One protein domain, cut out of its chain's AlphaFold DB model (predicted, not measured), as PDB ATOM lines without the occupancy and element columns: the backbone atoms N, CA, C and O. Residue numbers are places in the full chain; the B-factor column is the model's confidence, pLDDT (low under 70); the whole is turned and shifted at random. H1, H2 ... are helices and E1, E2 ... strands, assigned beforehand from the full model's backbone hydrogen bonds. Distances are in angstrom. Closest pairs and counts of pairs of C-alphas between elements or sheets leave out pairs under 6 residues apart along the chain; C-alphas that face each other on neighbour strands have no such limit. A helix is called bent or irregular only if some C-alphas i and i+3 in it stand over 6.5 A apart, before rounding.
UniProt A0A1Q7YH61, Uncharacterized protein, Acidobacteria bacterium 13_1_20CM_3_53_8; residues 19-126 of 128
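AT A GLANCE: This is residues 19 to 126 of the 128 residues of an uncharacterized protein of Acidobacteria bacterium 13_1_20CM_3_53_8 (UniProt A0A1Q7YH61). A curled, strongly twisted sheet of four strands, bent like part of a barrel, has two helices, H1 and H2, packed on one face and set steeply to each other. The long strand E1 bends so that its far end makes a small hairpin with E2 at one edge of the sheet, while residues 32 to 48 of the link from H1 to H2 loop out beyond the helices, on the side away from the sheet. The printed part has 108 residues with three named helices and four named strands, in the order H1 H2 E1 E2 E3 E4 H3; the sheet's order is E2 E1 E3 E4, with antiparallel neighbours throughout, and the class is mixed, helices and strands. The whole is compact, with a radius of gyration of the C-alphas of 13.7 A and spans of 38 by 35 by 22 A.

HOW THE PARTS SIT: H1, residues 19 to 31, touches H2, residues 57 to 72, with its residues 26 to 30 alone; the closest C-alphas, of Leu 26 and Ala 69, are 7.5 A apart. Their lines stand at a steep tilt of 59 degrees, and they run opposite ways. Both are on the same face of the sheet formed by E1, residues 76 to 87, E2, residues 90 to 93, E3, residues 103 to 110, and E4, residues 117 to 122: two layers, helices on one face of a sheet. H1 has a height over the sheet of 7.9 A and lies over E3, slantwise to the strands at 38 degrees on the local plane. H2 has a height over the sheet of 8.4 A and lies over E1, slantwise to the strands at 37 degrees on the local plane; the closest C-alphas of H2 and E1, of Ala 62 and Val 81, are 5.0 A apart. E1 bends by 68 degrees at residue 84, and its pairing is staggered: residues 76 to 84 pair with E3 and residues 84 to 87 with E2. E1 and E2 form a hairpin, with N 85 and O 92 within hydrogen-bond range at 2.9 A. E1 and E3 are antiparallel at 156 degrees, with N 80 and O 107 at 2.8 A. E3 and E4 form another antiparallel hairpin, also at 156 degrees, with N 121 and O 104 at 2.7 A. E2 and E4 are the edge strands. H3, residues 123 to 126, only grazes the sheet with its residues 123 to 125; it is close to H1 but not clearly touching, the C-alphas of Glu 31 and Leu 126 being 6.4 A apart, and it is apart from H2. In H1 and H2 every O i to N i+4 pair is within hydrogen-bond range; H3 is too short for such a pair, and its 1 pair of O i and N i+3 is within range.

IN THESE COORDINATES: H1 begins at C-alpha 19, at (23.043, 37.128, -38.567), and is 18.4 A long from first to last C-alpha. H2, the longest helix, measures 22.4 A. E1, the longest strand, runs 28.2 A from C-alpha 76, at (28.890, 35.591, -31.869), to C-alpha 87. E2 has four residues, E3 measures 22.2 A and E4 16.5 A. H3, four residues, ends at C-alpha 126, at (8.782, 25.740, -26.104).

THE WHOLE: The two C-alphas farthest apart, of Asp 98 and Gly 112, are 41.3 A apart. The printed part has no cut. The link from H1 to H2, residues 32 to 56, is long; those from H2 to E1, E1 to E2 and E4 to H3 are tight, and those from E2 to E3 and E3 to E4 are short. The mean pLDDT of the printed part is 83.0; 17 residues are under 70, namely residues 49 to 52, 55, 94 to 101 and 123 to 126.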
ATOM      1  N   VAL A  19      24.073  36.712 -39.527       91.00
ATOM      2  CA  VAL A  19      23.043  37.128 -38.567       91.00
ATOM      3  C   VAL A  19      21.944  36.075 -38.477       91.00
ATOM      4  O   VAL A  19      21.709  35.565 -37.383       91.00
ATOM      5  N   GLU A  20      21.348  35.675 -39.603       89.56
ATOM      6  CA  GLU A  20      20.329  34.614 -39.636       89.56
ATOM      7  C   GLU A  20      20.875  33.288 -39.061       89.56
ATOM      8  O   GLU A  20      20.195  32.625 -38.279       89.56
ATOM      9  N   MET A  21      22.140  32.934 -39.333       90.12
ATOM     10  CA  MET A  21      22.793  31.771 -38.709       90.12
ATOM     11  C   MET A  21      22.861  31.880 -37.180       90.12
ATOM     12  O   MET A  21      22.613  30.899 -36.477       90.12
ATOM     13  N   ALA A  22      23.219  33.056 -36.655       91.44
ATOM     14  CA  ALA A  22      23.300  33.286 -35.217       91.44
ATOM     15  C   ALA A  22      21.917  33.228 -34.552       91.44
ATOM     16  O   ALA A  22      21.788  32.631 -33.486       91.44
ATOM     17  N   GLU A  23      20.882  33.780 -35.187       90.25
ATOM     18  CA  GLU A  23      19.500  33.703 -34.694       90.25
ATOM     19  C   GLU A  23      18.989  32.264 -34.645       90.25
ATOM     20  O   GLU A  23      18.434  31.836 -33.627       90.25
ATOM     21  N   GLN A  24      19.216  31.501 -35.718       89.12
ATOM     22  CA  GLN A  24      18.853  30.086 -35.785       89.12
ATOM     23  C   GLN A  24      19.547  29.281 -34.696       89.12
ATOM     24  O   GLN A  24      18.890  28.543 -33.964       89.12
ATOM     25  N   PHE A  25      20.858  29.471 -34.551       90.94
ATOM     26  CA  PHE A  25      21.647  28.798 -33.529       90.94
ATOM     27  C   PHE A  25      21.181  29.146 -32.112       90.94
ATOM     28  O   PHE A  25      21.011  28.247 -31.295       90.94
ATOM     29  N   LEU A  26      20.972  30.431 -31.801       90.19
ATOM     30  CA  LEU A  26      20.530  30.856 -30.470       90.19
ATOM     31  C   LEU A  26      19.141  30.302 -30.144       90.19
ATOM     32  O   LEU A  26      18.900  29.893 -29.013       90.19
ATOM     33  N   THR A  27      18.252  30.251 -31.137       88.88
ATOM     34  CA  THR A  27      16.924  29.645 -30.989       88.88
ATOM     35  C   THR A  27      17.033  28.148 -30.694       88.88
ATOM     36  O   THR A  27      16.481  27.682 -29.704       88.88
ATOM     37  N   ASP A  28      17.795  27.409 -31.506       89.44
ATOM     38  CA  ASP A  28      18.026  25.966 -31.342       89.44
ATOM     39  C   ASP A  28      18.666  25.640 -29.984       89.44
ATOM     40  O   ASP A  28      18.270  24.692 -29.305       89.44
ATOM     41  N   LEU A  29      19.608  26.477 -29.546       89.81
ATOM     42  CA  LEU A  29      20.268  26.345 -28.255       89.81
ATOM     43  C   LEU A  29      19.293  26.547 -27.089       89.81
ATOM     44  O   LEU A  29      19.310  25.751 -26.157       89.81
ATOM     45  N   ILE A  30      18.450  27.587 -27.135       87.12
ATOM     46  CA  ILE A  30      17.442  27.868 -26.094       87.12
ATOM     47  C   ILE A  30      16.405  26.742 -26.004       87.12
ATOM     48  O   ILE A  30      15.911  26.453 -24.916       87.12
ATOM     49  N   GLU A  31      16.076  26.126 -27.138       86.00
ATOM     50  CA  GLU A  31      15.069  25.070 -27.246       86.00
ATOM     51  C   GLU A  31      15.576  23.681 -26.876       86.00
ATOM     52  O   GLU A  31      14.770  22.822 -26.531       86.00
ATOM     53  N   THR A  32      16.887  23.458 -26.950       88.56
ATOM     54  CA  THR A  32      17.493  22.163 -26.647       88.56
ATOM     55  C   THR A  32      17.902  22.106 -25.181       88.56
ATOM     56  O   THR A  32      18.671  22.949 -24.711       88.56
ATOM     57  N   PHE A  33      17.466  21.080 -24.457       89.19
ATOM     58  CA  PHE A  33      17.974  20.803 -23.117       89.19
ATOM     59  C   PHE A  33      19.271  19.993 -23.162       89.19
ATOM     60  O   PHE A  33      19.520  19.191 -24.066       89.19
ATOM     61  N   LEU A  34      20.110  20.181 -22.141       90.06
ATOM     62  CA  LEU A  34      21.290  19.340 -21.947       90.06
ATOM     63  C   LEU A  34      20.903  17.855 -21.968       90.06
ATOM     64  O   LEU A  34      19.885  17.459 -21.405       90.06
ATOM     65  N   GLN A  35      21.768  17.033 -22.562       90.69
ATOM     66  CA  GLN A  35      21.604  15.583 -22.745       90.69
ATOM     67  C   GLN A  35      20.530  15.149 -23.757       90.69
ATOM     68  O   GLN A  35      20.461  13.959 -24.055       90.69
ATOM     69  N   GLU A  36      19.759  16.061 -24.362       90.62
ATOM     70  CA  GLU A  36      18.816  15.683 -25.430       90.62
ATOM     71  C   GLU A  36      19.530  15.214 -26.701       90.62
ATOM     72  O   GLU A  36      19.060  14.317 -27.406       90.62
ATOM     73  N   ARG A  37      20.703  15.785 -27.001       88.56
ATOM     74  CA  ARG A  37      21.515  15.360 -28.144       88.56
ATOM     75  C   ARG A  37      22.409  14.189 -27.762       88.56
ATOM     76  O   ARG A  37      23.432  14.368 -27.109       88.56
ATOM     77  N   VAL A  38      22.073  13.009 -28.284       90.56
ATOM     78  CA  VAL A  38      22.770  11.731 -28.032       90.56
ATOM     79  C   VAL A  38      24.295  11.837 -28.169       90.56
ATOM     80  O   VAL A  38      25.029  11.351 -27.316       90.56
ATOM     81  N   MET A  39      24.781  12.493 -29.228       94.25
ATOM     82  CA  MET A  39      26.220  12.611 -29.511       94.25
ATOM     83  C   MET A  39      26.857  13.895 -28.955       94.25
ATOM     84  O   MET A  39      28.067  14.073 -29.063       94.25
ATOM     85  N   LEU A  40      26.058  14.801 -28.386       92.12
ATOM     86  CA  LEU A  40      26.491  16.100 -27.866       92.12
ATOM     87  C   LEU A  40      25.774  16.395 -26.536       92.12
ATOM     88  O   LEU A  40      24.983  17.333 -26.460       92.12
ATOM     89  N   PRO A  41      26.042  15.626 -25.468       89.75
ATOM     90  CA  PRO A  41      25.282  15.730 -24.221       89.75
ATOM     91  C   PRO A  41      25.462  17.077 -23.502       89.75
ATOM     92  O   PRO A  41      24.619  17.460 -22.696       89.75
ATOM     93  N   CYS A  42      26.545  17.801 -23.795       91.38
ATOM     94  CA  CYS A  42      26.837  19.119 -23.227       91.38
ATOM     95  C   CYS A  42      26.212  20.286 -24.011       91.38
ATOM     96  O   CYS A  42      26.373  21.432 -23.593       91.38
ATOM     97  N   TYR A  43      25.554  20.010 -25.143       91.12
ATOM     98  CA  TYR A  43      24.882  21.021 -25.953       91.12
ATOM     99  C   TYR A  43      23.479  21.283 -25.409       91.12
ATOM    100  O   TYR A  43      22.720  20.338 -25.194       91.12
ATOM    101  N   GLY A  44      23.138  22.559 -25.241       90.56
ATOM    102  CA  GLY A  44      21.810  22.987 -24.809       90.56
ATOM    103  C   GLY A  44      21.823  23.758 -23.497       90.56
ATOM    104  O   GLY A  44      22.868  24.054 -22.912       90.56
ATOM    105  N   MET A  45      20.625  24.077 -23.026       88.38
ATOM    106  CA  MET A  45      20.391  24.802 -21.785       88.38
ATOM    107  C   MET A  45      20.039  23.848 -20.645       88.38
ATOM    108  O   MET A  45      19.482  22.766 -20.836       88.38
ATOM    109  N   ARG A  46      20.354  24.257 -19.416       86.44
ATOM    110  CA  ARG A  46      19.868  23.551 -18.224       86.44
ATOM    111  C   ARG A  46      18.348  23.657 -18.160       86.44
ATOM    112  O   ARG A  46      17.804  24.736 -18.391       86.44
ATOM    113  N   ASP A  47      17.686  22.567 -17.782       81.75
ATOM    114  CA  ASP A  47      16.254  22.602 -17.505       81.75
ATOM    115  C   ASP A  47      15.985  23.512 -16.296       81.75
ATOM    116  O   ASP A  47      16.575  23.366 -15.221       81.75
ATOM    117  N   ARG A  48      15.116  24.504 -16.503       75.44
ATOM    118  CA  ARG A  48      14.690  25.473 -15.490       75.44
ATOM    119  C   ARG A  48      13.169  25.574 -15.399       75.44
ATOM    120  O   ARG A  48      12.674  26.559 -14.858       75.44
ATOM    121  N   VAL A  49      12.429  24.568 -15.879       66.81
ATOM    122  CA  VAL A  49      10.954  24.529 -15.848       66.81
ATOM    123  C   VAL A  49      10.399  24.718 -14.429       66.81
ATOM    124  O   VAL A  49       9.360  25.349 -14.257       66.81
ATOM    125  N   PHE A  50      11.120  24.253 -13.405       67.62
ATOM    126  CA  PHE A  50      10.770  24.440 -11.988       67.62
ATOM    127  C   PHE A  50      11.693  25.426 -11.255       67.62
ATOM    128  O   PHE A  50      11.732  25.461 -10.024       67.62
ATOM    129  N   GLY A  51      12.477  26.210 -11.997       68.81
ATOM    130  CA  GLY A  51      13.374  27.208 -11.431       68.81
ATOM    131  C   GLY A  51      12.598  28.382 -10.833       68.81
ATOM    132  O   GLY A  51      11.638  28.877 -11.417       68.81
ATOM    133  N   VAL A  52      13.038  28.874  -9.675       69.44
ATOM    134  CA  VAL A  52      12.479  30.104  -9.101       69.44
ATOM    135  C   VAL A  52      12.907  31.286  -9.973       69.44
ATOM    136  O   VAL A  52      14.100  31.585 -10.071       69.44
ATOM    137  N   LEU A  53      11.936  31.983 -10.570       71.56
ATOM    138  CA  LEU A  53      12.148  33.240 -11.295       71.56
ATOM    139  C   LEU A  53      12.516  34.356 -10.301       71.56
ATOM    140  O   LEU A  53      11.679  35.150  -9.872       71.56
ATOM    141  N   ASN A  54      13.774  34.370  -9.869       71.81
ATOM    142  CA  ASN A  54      14.337  35.378  -8.976       71.81
ATOM    143  C   ASN A  54      15.195  36.394  -9.753       71.81
ATOM    144  O   ASN A  54      15.427  36.257 -10.952       71.81
ATOM    145  N   VAL A  55      15.705  37.411  -9.054       68.94
ATOM    146  CA  VAL A  55      16.548  38.468  -9.647       68.94
ATOM    147  C   VAL A  55      17.810  37.901 -10.323       68.94
ATOM    148  O   VAL A  55      18.310  38.484 -11.279       68.94
ATOM    149  N   GLY A  56      18.311  36.751  -9.863       77.12
ATOM    150  CA  GLY A  56      19.489  36.087 -10.420       77.12
ATOM    151  C   GLY A  56      19.211  35.187 -11.629       77.12
ATOM    152  O   GLY A  56      20.156  34.838 -12.334       77.12
ATOM    153  N   PHE A  57      17.953  34.829 -11.906       78.06
ATOM    154  CA  PHE A  57      17.593  33.910 -12.991       78.06
ATOM    155  C   PHE A  57      18.105  34.396 -14.352       78.06
ATOM    156  O   PHE A  57      18.675  33.622 -15.122       78.06
ATOM    157  N   THR A  58      17.937  35.689 -14.634       76.50
ATOM    158  CA  THR A  58      18.363  36.308 -15.896       76.50
ATOM    159  C   THR A  58      19.869  36.300 -16.053       76.50
ATOM    160  O   THR A  58      20.362  35.934 -17.113       76.50
ATOM    161  N   ALA A  59      20.601  36.634 -14.990       80.25
ATOM    162  CA  ALA A  59      22.058  36.622 -14.992       80.25
ATOM    163  C   ALA A  59      22.601  35.200 -15.201       80.25
ATOM    164  O   ALA A  59      23.505  34.994 -16.004       80.25
ATOM    165  N   GLN A  60      22.005  34.205 -14.538       82.69
ATOM    166  CA  GLN A  60      22.356  32.798 -14.737       82.69
ATOM    167  C   GLN A  60      22.020  32.323 -16.151       82.69
ATOM    168  O   GLN A  60      22.726  31.493 -16.708       82.69
ATOM    169  N   LEU A  61      20.909  32.783 -16.730       81.38
ATOM    170  CA  LEU A  61      20.525  32.422 -18.095       81.38
ATOM    171  C   LEU A  61      21.480  33.047 -19.114       81.38
ATOM    172  O   LEU A  61      21.889  32.379 -20.057       81.38
ATOM    173  N   ALA A  62      21.856  34.308 -18.891       81.88
ATOM    174  CA  ALA A  62      22.843  35.021 -19.690       81.88
ATOM    175  C   ALA A  62      24.195  34.309 -19.676       81.88
ATOM    176  O   ALA A  62      24.792  34.136 -20.731       81.88
ATOM    177  N   ALA A  63      24.649  33.882 -18.494       85.25
ATOM    178  CA  ALA A  63      25.912  33.174 -18.332       85.25
ATOM    179  C   ALA A  63      25.915  31.832 -19.078       85.25
ATOM    180  O   ALA A  63      26.839  31.581 -19.847       85.25
ATOM    181  N   ASP A  64      24.867  31.017 -18.914       87.81
ATOM    182  CA  ASP A  64      24.749  29.729 -19.612       87.81
ATOM    183  C   ASP A  64      24.702  29.929 -21.143       87.81
ATOM    184  O   ASP A  64      25.397  29.230 -21.880       87.81
ATOM    185  N   LEU A  65      23.931  30.912 -21.633       87.44
ATOM    186  CA  LEU A  65      23.850  31.223 -23.067       87.44
ATOM    187  C   LEU A  65      25.183  31.716 -23.634       87.44
ATOM    188  O   LEU A  65      25.575  31.298 -24.720       87.44
ATOM    189  N   ASP A  66      25.877  32.600 -22.918       87.62
ATOM    190  CA  ASP A  66      27.179  33.123 -23.330       87.62
ATOM    191  C   ASP A  66      28.250  32.020 -23.343       87.62
ATOM    192  O   ASP A  66      29.020  31.933 -24.298       87.62
ATOM    193  N   GLU A  67      28.263  31.122 -22.351       89.38
ATOM    194  CA  GLU A  67      29.164  29.962 -22.314       89.38
ATOM    195  C   GLU A  67      28.941  29.033 -23.518       89.38
ATOM    196  O   GLU A  67      29.875  28.734 -24.270       89.38
ATOM    197  N   GLN A  68      27.691  28.628 -23.745       90.81
ATOM    198  CA  GLN A  68      27.315  27.730 -24.836       90.81
ATOM    199  C   GLN A  68      27.573  28.358 -26.213       90.81
ATOM    200  O   GLN A  68      28.143  27.715 -27.099       90.81
ATOM    201  N   ALA A  69      27.213  29.630 -26.401       88.69
ATOM    202  CA  ALA A  69      27.422  30.327 -27.664       88.69
ATOM    203  C   ALA A  69      28.905  30.523 -27.985       88.69
ATOM    204  O   ALA A  69      29.307  30.340 -29.132       88.69
ATOM    205  N   ARG A  70      29.747  30.836 -26.992       87.69
ATOM    206  CA  ARG A  70      31.199  30.951 -27.206       87.69
ATOM    207  C   ARG A  70      31.831  29.633 -27.627       87.69
ATOM    208  O   ARG A  70      32.757  29.652 -28.436       87.69
ATOM    209  N   PHE A  71      31.355  28.517 -27.078       90.56
ATOM    210  CA  PHE A  71      31.889  27.197 -27.392       90.56
ATOM    211  C   PHE A  71      31.431  26.698 -28.769       90.56
ATOM    212  O   PHE A  71      32.256  26.254 -29.566       90.56
ATOM    213  N   TYR A  72      30.132  26.795 -29.069       92.75
ATOM    214  CA  TYR A  72      29.547  26.181 -30.266       92.75
ATOM    215  C   TYR A  72      29.390  27.129 -31.465       92.75
ATOM    216  O   TYR A  72      29.393  26.653 -32.600       92.75
ATOM    217  N   LEU A  73      29.282  28.448 -31.258       91.62
ATOM    218  CA  LEU A  73      29.144  29.422 -32.345       91.62
ATOM    219  C   LEU A  73      30.035  30.670 -32.144       91.62
ATOM    220  O   LEU A  73      29.547  31.764 -31.842       91.62
ATOM    221  N   PRO A  74      31.353  30.566 -32.409       88.56
ATOM    222  CA  PRO A  74      32.320  31.632 -32.127       88.56
ATOM    223  C   PRO A  74      32.143  32.898 -32.979       88.56
ATOM    224  O   PRO A  74      32.801  33.908 -32.711       88.56
ATOM    225  N   ILE A  75      31.275  32.881 -34.000       91.75
ATOM    226  CA  ILE A  75      30.919  34.084 -34.768       91.75
ATOM    227  C   ILE A  75      30.142  35.097 -33.921       91.75
ATOM    228  O   ILE A  75      30.149  36.281 -34.248       91.75
ATOM    229  N   ILE A  76      29.520  34.676 -32.817       91.19
ATOM    230  CA  ILE A  76      28.890  35.591 -31.869       91.19
ATOM    231  C   ILE A  76      29.992  36.244 -31.023       91.19
ATOM    232  O   ILE A  76      30.827  35.580 -30.413       91.19
ATOM    233  N   LYS A  77      30.024  37.579 -31.023       90.50
ATOM    234  CA  LYS A  77      31.012  38.395 -30.301       90.50
ATOM    235  C   LYS A  77      30.586  38.674 -28.861       90.50
ATOM    236  O   LYS A  77      31.433  38.707 -27.976       90.50
ATOM    237  N   SER A  78      29.303  38.951 -28.649       88.44
ATOM    238  CA  SER A  78      28.753  39.337 -27.347       88.44
ATOM    239  C   SER A  78      27.290  38.936 -27.249       88.44
ATOM    240  O   SER A  78      26.576  39.056 -28.247       88.44
ATOM    241  N   ILE A  79      26.852  38.560 -26.048       88.62
ATOM    242  CA  ILE A  79      25.460  38.268 -25.706       88.62
ATOM    243  C   ILE A  79      25.085  39.036 -24.434       88.62
ATOM    244  O   ILE A  79      25.841  39.063 -23.467       88.62
ATOM    245  N   GLU A  80      23.905  39.647 -24.431       88.12
ATOM    246  CA  GLU A  80      23.249  40.223 -23.258       88.12
ATOM    247  C   GLU A  80      21.826  39.662 -23.196       88.12
ATOM    248  O   GLU A  80      21.118  39.650 -24.203       88.12
ATOM    249  N   VAL A  81      21.392  39.203 -22.023       84.88
ATOM    250  CA  VAL A  81      20.068  38.595 -21.854       84.88
ATOM    251  C   VAL A  81      19.257  39.377 -20.838       84.88
ATOM    252  O   VAL A  81      19.718  39.669 -19.735       84.88
ATOM    253  N   LEU A  82      18.023  39.689 -21.209       83.00
ATOM    254  CA  LEU A  82      17.037  40.353 -20.370       83.00
ATOM    255  C   LEU A  82      15.810  39.452 -20.265       83.00
ATOM    256  O   LEU A  82      15.351  38.936 -21.282       83.00
ATOM    257  N   ALA A  83      15.247  39.291 -19.067       78.00
ATOM    258  CA  ALA A  83      13.894  38.752 -18.949       78.00
ATOM    259  C   ALA A  83      12.875  39.874 -18.815       78.00
ATOM    260  O   ALA A  83      13.143  40.946 -18.263       78.00
ATOM    261  N   GLY A  84      11.691  39.587 -19.322       78.50
ATOM    262  CA  GLY A  84      10.559  40.480 -19.293       78.50
ATOM    263  C   GLY A  84       9.273  39.730 -19.569       78.50
ATOM    264  O   GLY A  84       9.209  38.504 -19.472       78.50
ATOM    265  N   GLU A  85       8.267  40.478 -19.961       78.88
ATOM    266  CA  GLU A  85       6.979  39.997 -20.430       78.88
ATOM    267  C   GLU A  85       6.844  40.324 -21.925       78.88
ATOM    268  O   GLU A  85       7.453  41.280 -22.417       78.88
ATOM    269  N   LEU A  86       6.068  39.527 -22.664       76.94
ATOM    270  CA  LEU A  86       5.663  39.868 -24.028       76.94
ATOM    271  C   LEU A  86       4.176  40.212 -24.003       76.94
ATOM    272  O   LEU A  86       3.347  39.313 -23.875       76.94
ATOM    273  N   LYS A  87       3.852  41.495 -24.149       77.94
ATOM    274  CA  LYS A  87       2.473  41.988 -24.187       77.94
ATOM    275  C   LYS A  87       2.196  42.578 -25.558       77.94
ATOM    276  O   LYS A  87       2.918  43.475 -25.978       77.94
ATOM    277  N   ASP A  88       1.194  42.051 -26.261       78.62
ATOM    278  CA  ASP A  88       0.839  42.488 -27.620       78.62
ATOM    279  C   ASP A  88       2.062  42.539 -28.565       78.62
ATOM    280  O   ASP A  88       2.271  43.506 -29.287       78.62
ATOM    281  N   GLU A  89       2.921  41.510 -28.499       75.38
ATOM    282  CA  GLU A  89       4.193  41.393 -29.246       75.38
ATOM    283  C   GLU A  89       5.300  42.396 -28.862       75.38
ATOM    284  O   GLU A  89       6.400  42.360 -29.417       75.38
ATOM    285  N   ILE A  90       5.076  43.237 -27.853       81.31
ATOM    286  CA  ILE A  90       6.063  44.185 -27.332       81.31
ATOM    287  C   ILE A  90       6.759  43.581 -26.111       81.31
ATOM    288  O   ILE A  90       6.123  43.149 -25.149       81.31
ATOM    289  N   PHE A  91       8.095  43.571 -26.134       81.50
ATOM    290  CA  PHE A  91       8.900  43.151 -24.988       81.50
ATOM    291  C   PHE A  91       8.950  44.257 -23.929       81.50
ATOM    292  O   PHE A  91       9.489  45.337 -24.183       81.50
ATOM    293  N   ILE A  92       8.459  43.958 -22.728       81.25
ATOM    294  CA  ILE A  92       8.492  44.853 -21.570       81.25
ATOM    295  C   ILE A  92       9.468  44.267 -20.542       81.25
ATOM    296  O   ILE A  92       9.244  43.157 -20.063       81.25
ATOM    297  N   PRO A  93      10.565  44.962 -20.190       76.88
ATOM    298  CA  PRO A  93      11.495  44.469 -19.179       76.88
ATOM    299  C   PRO A  93      10.840  44.458 -17.793       76.88
ATOM    300  O   PRO A  93      10.207  45.433 -17.390       76.88
ATOM    301  N   GLY A  94      11.055  43.377 -17.043       69.81
ATOM    302  CA  GLY A  94      10.454  43.167 -15.723       69.81
ATOM    303  C   GLY A  94       9.564  41.926 -15.689       69.81
ATOM    304  O   GLY A  94       8.787  41.675 -16.603       69.81
ATOM    305  N   PHE A  95       9.710  41.115 -14.642       65.56
ATOM    306  CA  PHE A  95       8.923  39.893 -14.487       65.56
ATOM    307  C   PHE A  95       7.476  40.217 -14.116       65.56
ATOM    308  O   PHE A  95       7.223  40.778 -13.046       65.56
ATOM    309  N   ALA A  96       6.534  39.771 -14.943       64.50
ATOM    310  CA  ALA A  96       5.133  39.660 -14.565       64.50
ATOM    311  C   ALA A  96       4.974  38.501 -13.572       64.50
ATOM    312  O   ALA A  96       4.800  37.343 -13.955       64.50
ATOM    313  N   LYS A  97       5.096  38.804 -12.273       63.81
ATOM    314  CA  LYS A  97       4.984  37.803 -11.196       63.81
ATOM    315  C   LYS A  97       3.678  37.007 -11.267       63.81
ATOM    316  O   LYS A  97       3.674  35.837 -10.898       63.81
ATOM    317  N   ASP A  98       2.618  37.637 -11.761       64.81
ATOM    318  CA  ASP A  98       1.266  37.082 -11.763       64.81
ATOM    319  C   ASP A  98       1.068  35.995 -12.829       64.81
ATOM    320  O   ASP A  98       0.249  35.099 -12.644       64.81
ATOM    321  N   GLU A  99       1.850  36.012 -13.913       65.50
ATOM    322  CA  GLU A  99       1.689  35.053 -15.013       65.50
ATOM    323  C   GLU A  99       2.634  33.851 -14.932       65.50
ATOM    324  O   GLU A  99       2.458  32.887 -15.676       65.50
ATOM    325  N   GLN A 100       3.651  33.900 -14.060       67.88
ATOM    326  CA  GLN A 100       4.733  32.902 -13.988       67.88
ATOM    327  C   GLN A 100       5.377  32.594 -15.356       67.88
ATOM    328  O   GLN A 100       5.906  31.508 -15.590       67.88
ATOM    329  N   ARG A 101       5.341  33.562 -16.276       68.81
ATOM    330  CA  ARG A 101       5.894  33.479 -17.628       68.81
ATOM    331  C   ARG A 101       6.992  34.514 -17.786       68.81
ATOM    332  O   ARG A 101       6.922  35.603 -17.223       68.81
ATOM    333  N   ALA A 102       8.009  34.168 -18.566       73.56
ATOM    334  CA  ALA A 102       9.108  35.071 -18.873       73.56
ATOM    335  C   ALA A 102       9.390  35.056 -20.375       73.56
ATOM    336  O   ALA A 102       9.661  34.014 -20.964       73.56
ATOM    337  N   ALA A 103       9.336  36.210 -21.019       82.00
ATOM    338  CA  ALA A 103       9.963  36.395 -22.314       82.00
ATOM    339  C   ALA A 103      11.458  36.644 -22.099       82.00
ATOM    340  O   ALA A 103      11.848  37.364 -21.179       82.00
ATOM    341  N   ILE A 104      12.295  36.063 -22.950       82.75
ATOM    342  CA  ILE A 104      13.738  36.275 -22.943       82.75
ATOM    343  C   ILE A 104      14.076  37.152 -24.140       82.75
ATOM    344  O   ILE A 104      13.800  36.790 -25.278       82.75
ATOM    345  N   LYS A 105      14.696  38.303 -23.907       88.06
ATOM    346  CA  LYS A 105      15.309  39.110 -24.957       88.06
ATOM    347  C   LYS A 105      16.812  38.884 -24.937       88.06
ATOM    348  O   LYS A 105      17.480  39.256 -23.975       88.06
ATOM    349  N   VAL A 106      17.330  38.308 -26.010       89.38
ATOM    350  CA  VAL A 106      18.755  38.114 -26.260       89.38
ATOM    351  C   VAL A 106      19.218  39.209 -27.211       89.38
ATOM    352  O   VAL A 106      18.810  39.257 -28.369       89.38
ATOM    353  N   LYS A 107      20.065  40.112 -26.728       92.19
ATOM    354  CA  LYS A 107      20.802  41.039 -27.585       92.19
ATOM    355  C   LYS A 107      22.138  40.407 -27.930       92.19
ATOM    356  O   LYS A 107      22.848  39.966 -27.029       92.19
ATOM    357  N   PHE A 108      22.507  40.388 -29.202       91.94
ATOM    358  CA  PHE A 108      23.781  39.812 -29.620       91.94
ATOM    359  C   PHE A 108      24.445  40.629 -30.725       91.94
ATOM    360  O   PHE A 108      23.793  41.367 -31.458       91.94
ATOM    361  N   THR A 109      25.763  40.493 -30.841       93.00
ATOM    362  CA  THR A 109      26.546  41.113 -31.920       93.00
ATOM    363  C   THR A 109      27.333  40.028 -32.633       93.00
ATOM    364  O   THR A 109      27.998  39.224 -31.979       93.00
ATOM    365  N   VAL A 110      27.299  40.010 -33.964       93.44
ATOM    366  CA  VAL A 110      28.101  39.084 -34.780       93.44
ATOM    367  C   VAL A 110      29.468  39.705 -35.081       93.44
ATOM    368  O   VAL A 110      29.583  40.912 -35.295       93.44
ATOM    369  N   ARG A 111      30.533  38.900 -35.092       90.62
ATOM    370  CA  ARG A 111      31.880  39.341 -35.484       90.62
ATOM    371  C   ARG A 111      31.859  39.904 -36.905       90.62
ATOM    372  O   ARG A 111      31.281  39.313 -37.805       90.62
ATOM    373  N   GLY A 112      32.512  41.047 -37.099       88.62
ATOM    374  CA  GLY A 112      32.480  41.777 -38.370       88.62
ATOM    375  C   GLY A 112      31.300  42.746 -38.507       88.62
ATOM    376  O   GLY A 112      31.314  43.570 -39.413       88.62
ATOM    377  N   SER A 113      30.336  42.721 -37.579       88.81
ATOM    378  CA  SER A 113      29.277  43.724 -37.456       88.81
ATOM    379  C   SER A 113      29.418  44.506 -36.146       88.81
ATOM    380  O   SER A 113      29.843  43.972 -35.121       88.81
ATOM    381  N   ASN A 114      29.050  45.788 -36.179       86.69
ATOM    382  CA  ASN A 114      28.920  46.638 -34.989       86.69
ATOM    383  C   ASN A 114      27.451  46.932 -34.647       86.69
ATOM    384  O   ASN A 114      27.180  47.713 -33.738       86.69
ATOM    385  N   ILE A 115      26.509  46.339 -35.385       90.19
ATOM    386  CA  ILE A 115      25.077  46.557 -35.195       90.19
ATOM    387  C   ILE A 115      24.556  45.484 -34.229       90.19
ATOM    388  O   ILE A 115      24.634  44.298 -34.568       90.19
ATOM    389  N   PRO A 116      24.039  45.866 -33.047       89.12
ATOM    390  CA  PRO A 116      23.435  44.916 -32.126       89.12
ATOM    391  C   PRO A 116      22.103  44.407 -32.685       89.12
ATOM    392  O   PRO A 116      21.248  45.189 -33.101       89.12
ATOM    393  N   GLN A 117      21.928  43.092 -32.657       92.12
ATOM    394  CA  GLN A 117      20.718  42.385 -33.066       92.12
ATOM    395  C   GLN A 117      19.899  41.988 -31.840       92.12
ATOM    396  O   GLN A 117      20.436  41.867 -30.735       92.12
ATOM    397  N   ASN A 118      18.590  41.812 -32.019       89.56
ATOM    398  CA  ASN A 118      17.675  41.458 -30.938       89.56
ATOM    399  C   ASN A 118      16.859  40.226 -31.321       89.56
ATOM    400  O   ASN A 118      16.065  40.282 -32.251       89.56
ATOM    401  N   LEU A 119      16.977  39.170 -30.524       86.69
ATOM    402  CA  LEU A 119      16.119  37.997 -30.572       86.69
ATOM    403  C   LEU A 119      15.202  38.024 -29.348       86.69
ATOM    404  O   LEU A 119      15.674  37.998 -28.212       86.69
ATOM    405  N   VAL A 120      13.890  38.102 -29.561       83.44
ATOM    406  CA  VAL A 120      12.902  37.990 -28.480       83.44
ATOM    407  C   VAL A 120      12.283  36.602 -28.540       83.44
ATOM    408  O   VAL A 120      11.576  36.269 -29.487       83.44
ATOM    409  N   TYR A 121      12.557  35.800 -27.519       80.38
ATOM    410  CA  TYR A 121      12.119  34.422 -27.407       80.38
ATOM    411  C   TYR A 121      11.125  34.252 -26.241       80.38
ATOM    412  O   TYR A 121      11.513  34.336 -25.070       80.38
ATOM    413  N   PRO A 122       9.829  34.034 -26.514       72.50
ATOM    414  CA  PRO A 122       8.847  33.727 -25.477       72.50
ATOM    415  C   PRO A 122       9.021  32.288 -24.966       72.50
ATOM    416  O   PRO A 122       8.827  31.336 -25.718       72.50
ATOM    417  N   THR A 123       9.324  32.102 -23.677       68.88
ATOM    418  CA  THR A 123       9.606  30.758 -23.118       68.88
ATOM    419  C   THR A 123       8.422  29.792 -23.187       68.88
ATOM    420  O   THR A 123       8.612  28.586 -23.263       68.88
ATOM    421  N   TRP A 124       7.184  30.286 -23.218       64.88
ATOM    422  CA  TRP A 124       5.990  29.437 -23.326       64.88
ATOM    423  C   TRP A 124       5.769  28.851 -24.726       64.88
ATOM    424  O   TRP A 124       4.924  27.971 -24.874       64.88
ATOM    425  N   LYS A 125       6.509  29.299 -25.752       60.78
ATOM    426  CA  LYS A 125       6.466  28.686 -27.091       60.78
ATOM    427  C   LYS A 125       7.320  27.418 -27.210       60.78
ATOM    428  O   LYS A 125       7.255  26.767 -28.241       60.78
ATOM    429  N   LEU A 126       8.014  26.996 -26.146       54.09
ATOM    430  CA  LEU A 126       8.782  25.740 -26.104       54.09
ATOM    431  C   LEU A 126       7.935  24.461 -26.326       54.09
ATOM    432  O   LEU A 126       8.490  23.367 -26.349       54.09
TER     433      LEU A 126